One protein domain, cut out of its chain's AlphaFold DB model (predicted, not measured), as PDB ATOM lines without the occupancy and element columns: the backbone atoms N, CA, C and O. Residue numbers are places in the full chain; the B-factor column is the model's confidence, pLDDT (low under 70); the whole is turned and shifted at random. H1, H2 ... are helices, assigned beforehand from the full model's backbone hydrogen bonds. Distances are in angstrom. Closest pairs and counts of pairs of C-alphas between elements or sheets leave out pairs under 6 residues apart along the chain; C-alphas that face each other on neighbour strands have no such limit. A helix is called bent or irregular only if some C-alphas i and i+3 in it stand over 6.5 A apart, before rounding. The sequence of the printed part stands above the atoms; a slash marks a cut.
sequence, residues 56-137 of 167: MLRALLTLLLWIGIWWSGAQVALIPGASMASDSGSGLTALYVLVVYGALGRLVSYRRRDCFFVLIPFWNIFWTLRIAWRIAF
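AT A GLANCE: This is residues 56 to 137 of the 167 residues of the protein "DUF2510 domain-containing protein" of Actinopolymorpha cephalotaxi (UniProt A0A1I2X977). Two long helices, H1 and H2, form a V-shaped hairpin, touching near the loop that joins them and spreading toward the other end, where H4 bridges the open mouth of the V. The short helix H3 packs on H2 and is apart from H1, and the loop of residues 77 to 89 makes one end of the longest axis. The printed part has 82 residues, with four named helices in the order H1, H2, H3, H4 and no named strand, and its class is all helix. It is compact, with a radius of gyration of the C-alphas of 13.3 A, yet elongated in outline, spanning 41 by 26 by 21 A.

HOW THE PARTS SIT: H1, residues 56 to 76, and H2, residues 90 to 107, are a helical hairpin, running opposite ways at a steep tilt of 38 degrees. They touch through residues 69 to 76 of H1 and 92 to 97 of H2 alone; the closest C-alphas, of Gly 73 and Thr 93, are 4.9 A apart. H2 and H3, residues 112 to 119, are a second helical hairpin, at a steep tilt of 39 degrees, opposite ways. They touch, with the C-alphas of Gly 102 and Cys 115 closest, at 4.9 A. H3 is apart from H1. H4, residues 123 to 135, touches H3 only at the corner by their link, the closest C-alphas being those of Val 118 and Asn 124, at 4.4 A. H4 touches H1 at residues 58 to 66 of H1 alone, opposite ways at a steep tilt of 59 degrees; the C-alphas of Thr 62 and Trp 133 are closest, at 5.1 A. H4 touches H2 at residues 101 to 107 of H2 alone, the same way at a steep tilt of 42 degrees; the C-alphas of Gly 105 and Ile 131 are closest, at 6.6 A. The helix packing is mostly crossed, the lines of touching helices standing at steep tilts. In H1 and H4 every O i to N i+4 pair is within hydrogen-bond range, in H2 12 of 14, and in H3 0 of 4, where 5 of 5 O i to N i+3 pairs are within range.

IN THESE COORDINATES: H1 begins at C-alpha 56 (149.493, 154.607, 131.208) and measures 30.3 A from first to last C-alpha. H2 begins at C-alpha 90 (134.621, 132.794, 149.936) and measures 26.2 A. H3 measures 13.8 A and is neither bent nor irregular, but only just: C-alphas 113 and 116 are 6.2 A apart. H4 measures 18.7 A and ends at C-alpha 135 (151.882, 150.951, 145.193).

THE WHOLE: The two C-alphas farthest apart, of Met 56 and Met 84, are 42.3 A apart. The printed part has no cut. H1 to H2 is a long link of 13 residues; H2 to H3 and H3 to H4 are tight. The mean pLDDT of the printed part is 82.9, and residues 80 to 90 are under 70.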
ATOM      1  N   MET A  56     149.927 155.841 131.862       83.94
ATOM      2  CA  MET A  56     149.493 154.607 131.208       83.94
ATOM      3  C   MET A  56     150.183 153.351 131.770       83.94
ATOM      4  O   MET A  56     149.510 152.378 132.101       83.94
ATOM      5  N   LEU A  57     151.506 153.386 131.978       86.12
ATOM      6  CA  LEU A  57     152.235 152.293 132.632       86.12
ATOM      7  C   LEU A  57     151.787 152.129 134.090       86.12
ATOM      8  O   LEU A  57     151.652 151.009 134.576       86.12
ATOM      9  N   ARG A  58     151.515 153.240 134.785       84.00
ATOM     10  CA  ARG A  58     150.979 153.213 136.153       84.00
ATOM     11  C   ARG A  58     149.606 152.538 136.192       84.00
ATOM     12  O   ARG A  58     149.394 151.680 137.045       84.00
ATOM     13  N   ALA A  59     148.710 152.866 135.261       87.69
ATOM     14  CA  ALA A  59     147.396 152.234 135.143       87.69
ATOM     15  C   ALA A  59     147.510 150.733 134.849       87.69
ATOM     16  O   ALA A  59     146.873 149.931 135.528       87.69
ATOM     17  N   LEU A  60     148.388 150.348 133.919       91.94
ATOM     18  CA  LEU A  60     148.637 148.947 133.584       91.94
ATOM     19  C   LEU A  60     149.162 148.161 134.791       91.94
ATOM     20  O   LEU A  60     148.605 147.122 135.131       91.94
ATOM     21  N   LEU A  61     150.177 148.674 135.493       89.88
ATOM     22  CA  LEU A  61     150.708 148.034 136.700       89.88
ATOM     23  C   LEU A  61     149.664 147.943 137.817       89.88
ATOM     24  O   LEU A  61     149.625 146.954 138.541       89.88
ATOM     25  N   THR A  62     148.809 148.959 137.945       90.88
ATOM     26  CA  THR A  62     147.712 148.974 138.920       90.88
ATOM     27  C   THR A  62     146.710 147.865 138.631       90.88
ATOM     28  O   THR A  62     146.345 147.126 139.542       90.88
ATOM     29  N   LEU A  63     146.295 147.730 137.370       93.88
ATOM     30  CA  LEU A  63     145.374 146.683 136.937       93.88
ATOM     31  C   LEU A  63     145.996 145.298 137.099       93.88
ATOM     32  O   LEU A  63     145.357 144.431 137.680       93.88
ATOM     33  N   LEU A  64     147.247 145.102 136.673       93.69
ATOM     34  CA  LEU A  64     147.947 143.826 136.841       93.69
ATOM     35  C   LEU A  64     148.080 143.431 138.313       93.69
ATOM     36  O   LEU A  64     147.828 142.282 138.659       93.69
ATOM     37  N   LEU A  65     148.436 144.377 139.188       92.94
ATOM     38  CA  LEU A  65     148.538 144.125 140.624       92.94
ATOM     39  C   LEU A  65     147.172 143.771 141.221       92.94
ATOM     40  O   LEU A  65     147.063 142.822 141.992       92.94
ATOM     41  N   TRP A  66     146.133 144.527 140.865       93.94
ATOM     42  CA  TRP A  66     144.781 144.298 141.362       93.94
ATOM     43  C   TRP A  66     144.240 142.940 140.899       93.94
ATOM     44  O   TRP A  66     143.854 142.128 141.737       93.94
ATOM     45  N   ILE A  67     144.305 142.649 139.596       93.69
ATOM     46  CA  ILE A  67     143.899 141.357 139.023       93.69
ATOM     47  C   ILE A  67     144.715 140.223 139.645       93.69
ATOM     48  O   ILE A  67     144.138 139.215 140.032       93.69
ATOM     49  N   GLY A  68     146.030 140.392 139.798       93.81
ATOM     50  CA  GLY A  68     146.909 139.382 140.384       93.81
ATOM     51  C   GLY A  68     146.530 139.010 141.818       93.81
ATOM     52  O   GLY A  68     146.505 137.826 142.139       93.81
ATOM     53  N   ILE A  69     146.177 139.991 142.658       90.88
ATOM     54  CA  ILE A  69     145.747 139.758 144.050       90.88
ATOM     55  C   ILE A  69     144.395 139.035 144.108       90.88
ATOM     56  O   ILE A  69     144.203 138.138 144.930       90.88
ATOM     57  N   TRP A  70     143.446 139.408 143.250       88.25
ATOM     58  CA  TRP A  70     142.142 138.737 143.199       88.25
ATOM     59  C   TRP A  70     142.246 137.330 142.612       88.25
ATOM     60  O   TRP A  70     141.635 136.401 143.135       88.25
ATOM     61  N   TRP A  71     143.068 137.156 141.578       90.75
ATOM     62  CA  TRP A  71     143.351 135.858 140.984       90.75
ATOM     63  C   TRP A  71     144.016 134.921 141.992       90.75
ATOM     64  O   TRP A  71     143.549 133.800 142.172       90.75
ATOM     65  N   SER A  72     145.048 135.375 142.713       87.81
ATOM     66  CA  SER A  72     145.684 134.565 143.759       87.81
ATOM     67  C   SER A  72     144.715 134.234 144.896       87.81
ATOM     68  O   SER A  72     144.694 133.097 145.360       87.81
ATOM     69  N   GLY A  73     143.860 135.179 145.299       86.31
ATOM     70  CA  GLY A  73     142.803 134.938 146.282       86.31
ATOM     71  C   GLY A  73     141.774 133.895 145.832       86.31
ATOM     72  O   GLY A  73     141.306 133.111 146.660       86.31
ATOM     73  N   ALA A  74     141.453 133.835 144.537       85.25
ATOM     74  CA  ALA A  74     140.595 132.795 143.969       85.25
ATOM     75  C   ALA A  74     141.279 131.416 143.992       85.25
ATOM     76  O   ALA A  74     140.626 130.423 144.299       85.25
ATOM     77  N   GLN A  75     142.596 131.349 143.761       85.19
ATOM     78  CA  GLN A  75     143.350 130.093 143.880       85.19
ATOM     79  C   GLN A  75     143.355 129.546 145.319       85.19
ATOM     80  O   GLN A  75     143.327 128.333 145.508       85.19
ATOM     81  N   VAL A  76     143.319 130.411 146.342       83.06
ATOM     82  CA  VAL A  76     143.215 129.982 147.753       83.06
ATOM     83  C   VAL A  76     141.914 129.215 148.023       83.06
ATOM     84  O   VAL A  76     141.919 128.270 148.810       83.06
ATOM     85  N   ALA A  77     140.816 129.561 147.346       74.75
ATOM     86  CA  ALA A  77     139.545 128.842 147.473       74.75
ATOM     87  C   ALA A  77     139.571 127.440 146.834       74.75
ATOM     88  O   ALA A  77     138.710 126.617 147.137       74.75
ATOM     89  N   LEU A  78     140.559 127.155 145.978       77.44
ATOM     90  CA  LEU A  78     140.730 125.869 145.299       77.44
ATOM     91  C   LEU A  78     141.649 124.899 146.061       77.44
ATOM     92  O   LEU A  78     141.849 123.774 145.606       77.44
ATOM     93  N   ILE A  79     142.212 125.301 147.208       75.75
ATOM     94  CA  ILE A  79     143.081 124.437 148.016       75.75
ATOM     95  C   ILE A  79     142.276 123.212 148.498       75.75
ATOM     96  O   ILE A  79     141.245 123.384 149.156       75.75
ATOM     97  N   PRO A  80     142.720 121.970 148.220       62.50
ATOM     98  CA  PRO A  80     142.032 120.767 148.683       62.50
ATOM     99  C   PRO A  80     141.834 120.790 150.207       62.50
ATOM    100  O   PRO A  80     142.792 120.953 150.958       62.50
ATOM    101  N   GLY A  81     140.581 120.674 150.662       61.59
ATOM    102  CA  GLY A  81     140.196 120.762 152.080       61.59
ATOM    103  C   GLY A  81     139.586 122.107 152.503       61.59
ATOM    104  O   GLY A  81     138.771 122.136 153.420       61.59
ATOM    105  N   ALA A  82     139.871 123.205 151.794       57.47
ATOM    106  CA  ALA A  82     139.197 124.494 151.996       57.47
ATOM    107  C   ALA A  82     137.729 124.459 151.543       57.47
ATOM    108  O   ALA A  82     136.835 124.970 152.220       57.47
ATOM    109  N   SER A  83     137.485 123.801 150.411       54.66
ATOM    110  CA  SER A  83     136.164 123.572 149.822       54.66
ATOM    111  C   SER A  83     135.283 122.620 150.638       54.66
ATOM    112  O   SER A  83     134.086 122.555 150.395       54.66
ATOM    113  N   MET A  84     135.850 121.914 151.625       51.53
ATOM    114  CA  MET A  84     135.094 121.047 152.538       51.53
ATOM    115  C   MET A  84     134.659 121.766 153.827       51.53
ATOM    116  O   MET A  84     133.804 121.258 154.543       51.53
ATOM    117  N   ALA A  85     135.237 122.936 154.132       55.72
ATOM    118  CA  ALA A  85     134.983 123.688 155.367       55.72
ATOM    119  C   ALA A  85     133.968 124.838 155.204       55.72
ATOM    120  O   ALA A  85     133.491 125.385 156.196       55.72
ATOM    121  N   SER A  86     133.631 125.229 153.971       55.22
ATOM    122  CA  SER A  86     132.542 126.173 153.699       55.22
ATOM    123  C   SER A  86     131.932 125.890 152.332       55.22
ATOM    124  O   SER A  86     132.682 125.761 151.364       55.22
ATOM    125  N   ASP A  87     130.601 125.904 152.233       59.88
ATOM    126  CA  ASP A  87     129.856 125.731 150.971       59.88
ATOM    127  C   ASP A  87     130.190 126.790 149.900       59.88
ATOM    128  O   ASP A  87     129.739 126.699 148.763       59.88
ATOM    129  N   SER A  88     130.961 127.829 150.240       59.72
ATOM    130  CA  SER A  88     131.190 128.981 149.363       59.72
ATOM    131  C   SER A  88     132.652 129.229 148.977       59.72
ATOM    132  O   SER A  88     132.886 130.035 148.082       59.72
ATOM    133  N   GLY A  89     133.647 128.657 149.672       61.81
ATOM    134  CA  GLY A  89     135.084 128.976 149.494       61.81
ATOM    135  C   GLY A  89     135.480 130.447 149.757       61.81
ATOM    136  O   GLY A  89     136.660 130.779 149.870       61.81
ATOM    137  N   SER A  90     134.498 131.337 149.915       68.94
ATOM    138  CA  SER A  90     134.621 132.794 149.936       68.94
ATOM    139  C   SER A  90     135.238 133.344 151.221       68.94
ATOM    140  O   SER A  90     135.880 134.395 151.192       68.94
ATOM    141  N   GLY A  91     135.104 132.627 152.343       79.31
ATOM    142  CA  GLY A  91     135.644 133.048 153.638       79.31
ATOM    143  C   GLY A  91     137.175 133.098 153.664       79.31
ATOM    144  O   GLY A  91     137.757 134.072 154.145       79.31
ATOM    145  N   LEU A  92     137.842 132.093 153.089       82.00
ATOM    146  CA  LEU A  92     139.307 132.052 153.032       82.00
ATOM    147  C   LEU A  92     139.872 133.072 152.045       82.00
ATOM    148  O   LEU A  92     140.863 133.733 152.356       82.00
ATOM    149  N   THR A  93     139.216 133.267 150.898       84.19
ATOM    150  CA  THR A  93     139.569 134.348 149.970       84.19
ATOM    151  C   THR A  93     139.455 135.710 150.654       84.19
ATOM    152  O   THR A  93     140.384 136.510 150.568       84.19
ATOM    153  N   ALA A  94     138.373 135.969 151.394       84.81
ATOM    154  CA  ALA A  94     138.202 137.227 152.119       84.81
ATOM    155  C   ALA A  94     139.307 137.448 153.167       84.81
ATOM    156  O   ALA A  94     139.881 138.536 153.229       84.81
ATOM    157  N   LEU A  95     139.662 136.418 153.945       88.31
ATOM    158  CA  LEU A  95     140.764 136.487 154.912       88.31
ATOM    159  C   LEU A  95     142.115 136.751 154.235       88.31
ATOM    160  O   LEU A  95     142.861 137.623 154.681       88.31
ATOM    161  N   TYR A  96     142.413 136.048 153.142       89.50
ATOM    162  CA  TYR A  96     143.631 136.264 152.361       89.50
ATOM    163  C   TYR A  96     143.727 137.714 151.871       89.50
ATOM    164  O   TYR A  96     144.721 138.399 152.122       89.50
ATOM    165  N   VAL A  97     142.664 138.213 151.237       88.69
ATOM    166  CA  VAL A  97     142.603 139.579 150.701       88.69
ATOM    167  C   VAL A  97     142.743 140.614 151.828       88.69
ATOM    168  O   VAL A  97     143.484 141.587 151.670       88.69
ATOM    169  N   LEU A  98     142.121 140.393 152.993       90.50
ATOM    170  CA  LEU A  98     142.268 141.255 154.174       90.50
ATOM    171  C   LEU A  98     143.715 141.339 154.666       90.50
ATOM    172  O   LEU A  98     144.199 142.434 154.965       90.50
ATOM    173  N   VAL A  99     144.412 140.204 154.745       90.94
ATOM    174  CA  VAL A  99     145.815 140.154 155.184       90.94
ATOM    175  C   VAL A  99     146.714 140.875 154.183       90.94
ATOM    176  O   VAL A  99     147.504 141.736 154.581       90.94
ATOM    177  N   VAL A 100     146.558 140.584 152.889       91.56
ATOM    178  CA  VAL A 100     147.359 141.194 151.819       91.56
ATOM    179  C   VAL A 100     147.155 142.706 151.788       91.56
ATOM    180  O   VAL A 100     148.126 143.456 151.907       91.56
ATOM    181  N   TYR A 101     145.913 143.193 151.711       89.38
ATOM    182  CA  TYR A 101     145.657 144.635 151.684       89.38
ATOM    183  C   TYR A 101     145.959 145.327 153.016       89.38
ATOM    184  O   TYR A 101     146.373 146.486 153.011       89.38
ATOM    185  N   GLY A 102     145.829 144.643 154.155       88.62
ATOM    186  CA  GLY A 102     146.259 145.164 155.455       88.62
ATOM    187  C   GLY A 102     147.774 145.361 155.549       88.62
ATOM    188  O   GLY A 102     148.235 146.328 156.165       88.62
ATOM    189  N   ALA A 103     148.561 144.489 154.914       88.62
ATOM    190  CA  ALA A 103     150.007 144.649 154.790       88.62
ATOM    191  C   ALA A 103     150.364 145.757 153.788       88.62
ATOM    192  O   ALA A 103     151.111 146.678 154.125       88.62
ATOM    193  N   LEU A 104     149.772 145.714 152.593       88.12
ATOM    194  CA  LEU A 104     150.002 146.679 151.517       88.12
ATOM    195  C   LEU A 104     149.584 148.107 151.894       88.12
ATOM    196  O   LEU A 104     150.295 149.060 151.580       88.12
ATOM    197  N   GLY A 105     148.485 148.271 152.631       85.12
ATOM    198  CA  GLY A 105     148.006 149.572 153.095       85.12
ATOM    199  C   GLY A 105     149.040 150.330 153.932       85.12
ATOM    200  O   GLY A 105     149.116 151.555 153.848       85.12
ATOM    201  N   ARG A 106     149.913 149.623 154.661       84.00
ATOM    202  CA  ARG A 106     150.959 150.237 155.499       84.00
ATOM    203  C   ARG A 106     152.052 150.912 154.685       84.00
ATOM    204  O   ARG A 106     152.556 151.943 155.104       84.00
ATOM    205  N   LEU A 107     152.371 150.371 153.510       82.06
ATOM    206  CA  LEU A 107     153.321 150.996 152.579       82.06
ATOM    207  C   LEU A 107     152.773 152.312 152.009       82.06
ATOM    208  O   LEU A 107     153.512 153.149 151.500       82.06
ATOM    209  N   VAL A 108     151.457 152.485 152.104       86.56
ATOM    210  CA  VAL A 108     150.681 153.541 151.467       86.56
ATOM    211  C   VAL A 108     150.084 154.514 152.498       86.56
ATOM    212  O   VAL A 108     149.239 155.351 152.171       86.56
ATOM    213  N   SER A 109     150.547 154.432 153.750       82.81
ATOM    214  CA  SER A 109     150.108 155.265 154.877       82.81
ATOM    215  C   SER A 109     148.630 155.094 155.273       82.81
ATOM    216  O   SER A 109     148.052 155.973 155.916       82.81
ATOM    217  N   TYR A 110     148.005 153.965 154.916       84.19
ATOM    218  CA  TYR A 110     146.714 153.539 155.470       84.19
ATOM    219  C   TYR A 110     146.901 152.795 156.797       84.19
ATOM    220  O   TYR A 110     147.942 152.181 157.061       84.19
ATOM    221  N   ARG A 111     145.879 152.825 157.658       85.62
ATOM    222  CA  ARG A 111     145.891 152.072 158.919       85.62
ATOM    223  C   ARG A 111     145.615 150.602 158.632       85.62
ATOM    224  O   ARG A 111     144.830 150.276 157.751       85.62
ATOM    225  N   ARG A 112     146.167 149.700 159.456       79.50
ATOM    226  CA  ARG A 112     145.837 148.259 159.395       79.50
ATOM    227  C   ARG A 112     144.327 148.014 159.441       79.50
ATOM    228  O   ARG A 112     143.847 147.144 158.741       79.50
ATOM    229  N   ARG A 113     143.600 148.793 160.249       84.62
ATOM    230  CA  ARG A 113     142.140 148.687 160.401       84.62
ATOM    231  C   ARG A 113     141.377 149.121 159.149       84.62
ATOM    232  O   ARG A 113     140.242 148.712 158.974       84.62
ATOM    233  N   ASP A 114     141.996 149.889 158.259       83.75
ATOM    234  CA  ASP A 114     141.336 150.313 157.026       83.75
ATOM    235  C   ASP A 114     141.170 149.125 156.052       83.75
ATOM    236  O   ASP A 114     140.409 149.233 155.098       83.75
ATOM    237  N   CYS A 115     141.804 147.964 156.305       85.56
ATOM    238  CA  CYS A 115     141.591 146.758 155.499       85.56
ATOM    239  C   CYS A 115     140.142 146.255 155.527       85.56
ATOM    240  O   CYS A 115     139.703 145.650 154.553       85.56
ATOM    241  N   PHE A 116     139.364 146.567 156.570       87.44
ATOM    242  CA  PHE A 116     137.952 146.182 156.644       87.44
ATOM    243  C   PHE A 116     137.093 146.827 155.547       87.44
ATOM    244  O   PHE A 116     136.021 146.309 155.244       87.44
ATOM    245  N   PHE A 117     137.573 147.881 154.871       85.81
ATOM    246  CA  PHE A 117     136.902 148.431 153.688       85.81
ATOM    247  C   PHE A 117     136.797 147.434 152.525       85.81
ATOM    248  O   PHE A 117     135.937 147.611 151.667       85.81
ATOM    249  N   VAL A 118     137.602 146.364 152.517       83.44
ATOM    250  CA  VAL A 118     137.466 145.238 151.574       83.44
ATOM    251  C   VAL A 118     136.115 144.527 151.718       83.44
ATOM    252  O   VAL A 118     135.573 144.037 150.728       83.44
ATOM    253  N   LEU A 119     135.564 144.484 152.934       86.44
ATOM    254  CA  LEU A 119     134.313 143.781 153.232       86.44
ATOM    255  C   LEU A 119     133.070 144.589 152.846       86.44
ATOM    256  O   LEU A 119     131.981 144.029 152.776       86.44
ATOM    257  N   ILE A 120     133.216 145.895 152.598       86.75
ATOM    258  CA  ILE A 120     132.096 146.760 152.224       86.75
ATOM    259  C   ILE A 120     131.855 146.634 150.710       86.75
ATOM    260  O   ILE A 120     132.747 146.987 149.926       86.75
ATOM    261  N   PRO A 121     130.671 146.169 150.266       77.31
ATOM    262  CA  PRO A 121     130.364 146.055 148.844       77.31
ATOM    263  C   PRO A 121     130.437 147.421 148.141       77.31
ATOM    264  O   PRO A 121     130.118 148.452 148.733       77.31
ATOM    265  N   PHE A 122     130.889 147.428 146.879       82.06
ATOM    266  CA  PHE A 122     131.169 148.600 146.019       82.06
ATOM    267  C   PHE A 122     132.315 149.512 146.479       82.06
ATOM    268  O   PHE A 122     133.159 149.903 145.667       82.06
ATOM    269  N   TRP A 123     132.396 149.825 147.774       84.25
ATOM    270  CA  TRP A 123     133.483 150.633 148.331       84.25
ATOM    271  C   TRP A 123     134.836 149.910 148.248       84.25
ATOM    272  O   TRP A 123     135.876 150.548 148.051       84.25
ATOM    273  N   ASN A 124     134.824 148.573 148.317       86.44
ATOM    274  CA  ASN A 124     136.025 147.752 148.201       86.44
ATOM    275  C   ASN A 124     136.772 147.949 146.869       86.44
ATOM    276  O   ASN A 124     138.001 148.022 146.878       86.44
ATOM    277  N   ILE A 125     136.073 148.109 145.741       86.81
ATOM    278  CA  ILE A 125     136.685 148.270 144.415       86.81
ATOM    279  C   ILE A 125     137.456 149.588 144.374       86.81
ATOM    280  O   ILE A 125     138.649 149.607 144.071       86.81
ATOM    281  N   PHE A 126     136.799 150.685 144.757       89.44
ATOM    282  CA  PHE A 126     137.421 152.009 144.777       89.44
ATOM    283  C   PHE A 126     138.642 152.049 145.705       89.44
ATOM    284  O   PHE A 126     139.704 152.558 145.334       89.44
ATOM    285  N   TRP A 127     138.516 151.483 146.906       89.00
ATOM    286  CA  TRP A 127     139.586 151.493 147.899       89.00
ATOM    287  C   TRP A 127     140.784 150.615 147.495       89.00
ATOM    288  O   TRP A 127     141.931 151.072 147.564       89.00
ATOM    289  N   THR A 128     140.546 149.394 147.006       89.62
ATOM    290  CA  THR A 128     141.614 148.469 146.575       89.62
ATOM    291  C   THR A 128     142.361 148.977 145.341       89.62
ATOM    292  O   THR A 128     143.595 148.927 145.318       89.62
ATOM    293  N   LEU A 129     141.652 149.547 144.358       89.75
ATOM    294  CA  LEU A 129     142.269 150.191 143.193       89.75
ATOM    295  C   LEU A 129     143.111 151.403 143.597       89.75
ATOM    296  O   LEU A 129     144.228 151.575 143.108       89.75
ATOM    297  N   ARG A 130     142.628 152.220 144.540       88.75
ATOM    298  CA  ARG A 130     143.379 153.373 145.057       88.75
ATOM    299  C   ARG A 130     144.680 152.958 145.747       88.75
ATOM    300  O   ARG A 130     145.683 153.659 145.608       88.75
ATOM    301  N   ILE A 131     144.684 151.849 146.486       88.69
ATOM    302  CA  ILE A 131     145.907 151.308 147.097       88.69
ATOM    303  C   ILE A 131     146.859 150.780 146.028       88.69
ATOM    304  O   ILE A 131     148.029 151.162 146.029       88.69
ATOM    305  N   ALA A 132     146.363 149.976 145.086       89.44
ATOM    306  CA  ALA A 132     147.175 149.446 143.995       89.44
ATOM    307  C   ALA A 132     147.831 150.574 143.173       89.44
ATOM    308  O   ALA A 132     149.028 150.520 142.890       89.44
ATOM    309  N   TRP A 133     147.090 151.652 142.903       88.31
ATOM    310  CA  TRP A 133     147.574 152.842 142.196       88.31
ATOM    311  C   TRP A 133     148.724 153.560 142.903       88.31
ATOM    312  O   TRP A 133     149.626 154.114 142.264       88.31
ATOM    313  N   ARG A 134     148.694 153.581 144.235       85.62
ATOM    314  CA  ARG A 134     149.757 154.170 145.052       85.62
ATOM    315  C   ARG A 134     150.979 153.252 145.139       85.62
ATOM    316  O   ARG A 134     152.099 153.741 145.049       85.62
ATOM    317  N   ILE A 135     150.784 151.936 145.207       86.38
ATOM    318  CA  ILE A 135     151.882 150.951 145.193       86.38
ATOM    319  C   ILE A 135     152.616 150.968 143.856       86.38
ATOM    320  O   ILE A 135     153.843 150.989 143.833       86.38
ATOM    321  N   ALA A 136     151.882 151.040 142.744       84.81
ATOM    322  CA  ALA A 136     152.455 151.110 141.401       84.81
ATOM    323  C   ALA A 136     153.355 152.343 141.178       84.81
ATOM    324  O   ALA A 136     154.142 152.370 140.227       84.81
ATOM    325  N   PHE A 137     153.235 153.357 142.044       77.94
ATOM    326  CA  PHE A 137     154.004 154.597 141.988       77.94
ATOM    327  C   PHE A 137     155.237 154.607 142.898       77.94
ATOM    328  O   PHE A 137     156.087 155.484 142.751       77.94
TER     329      PHE A 137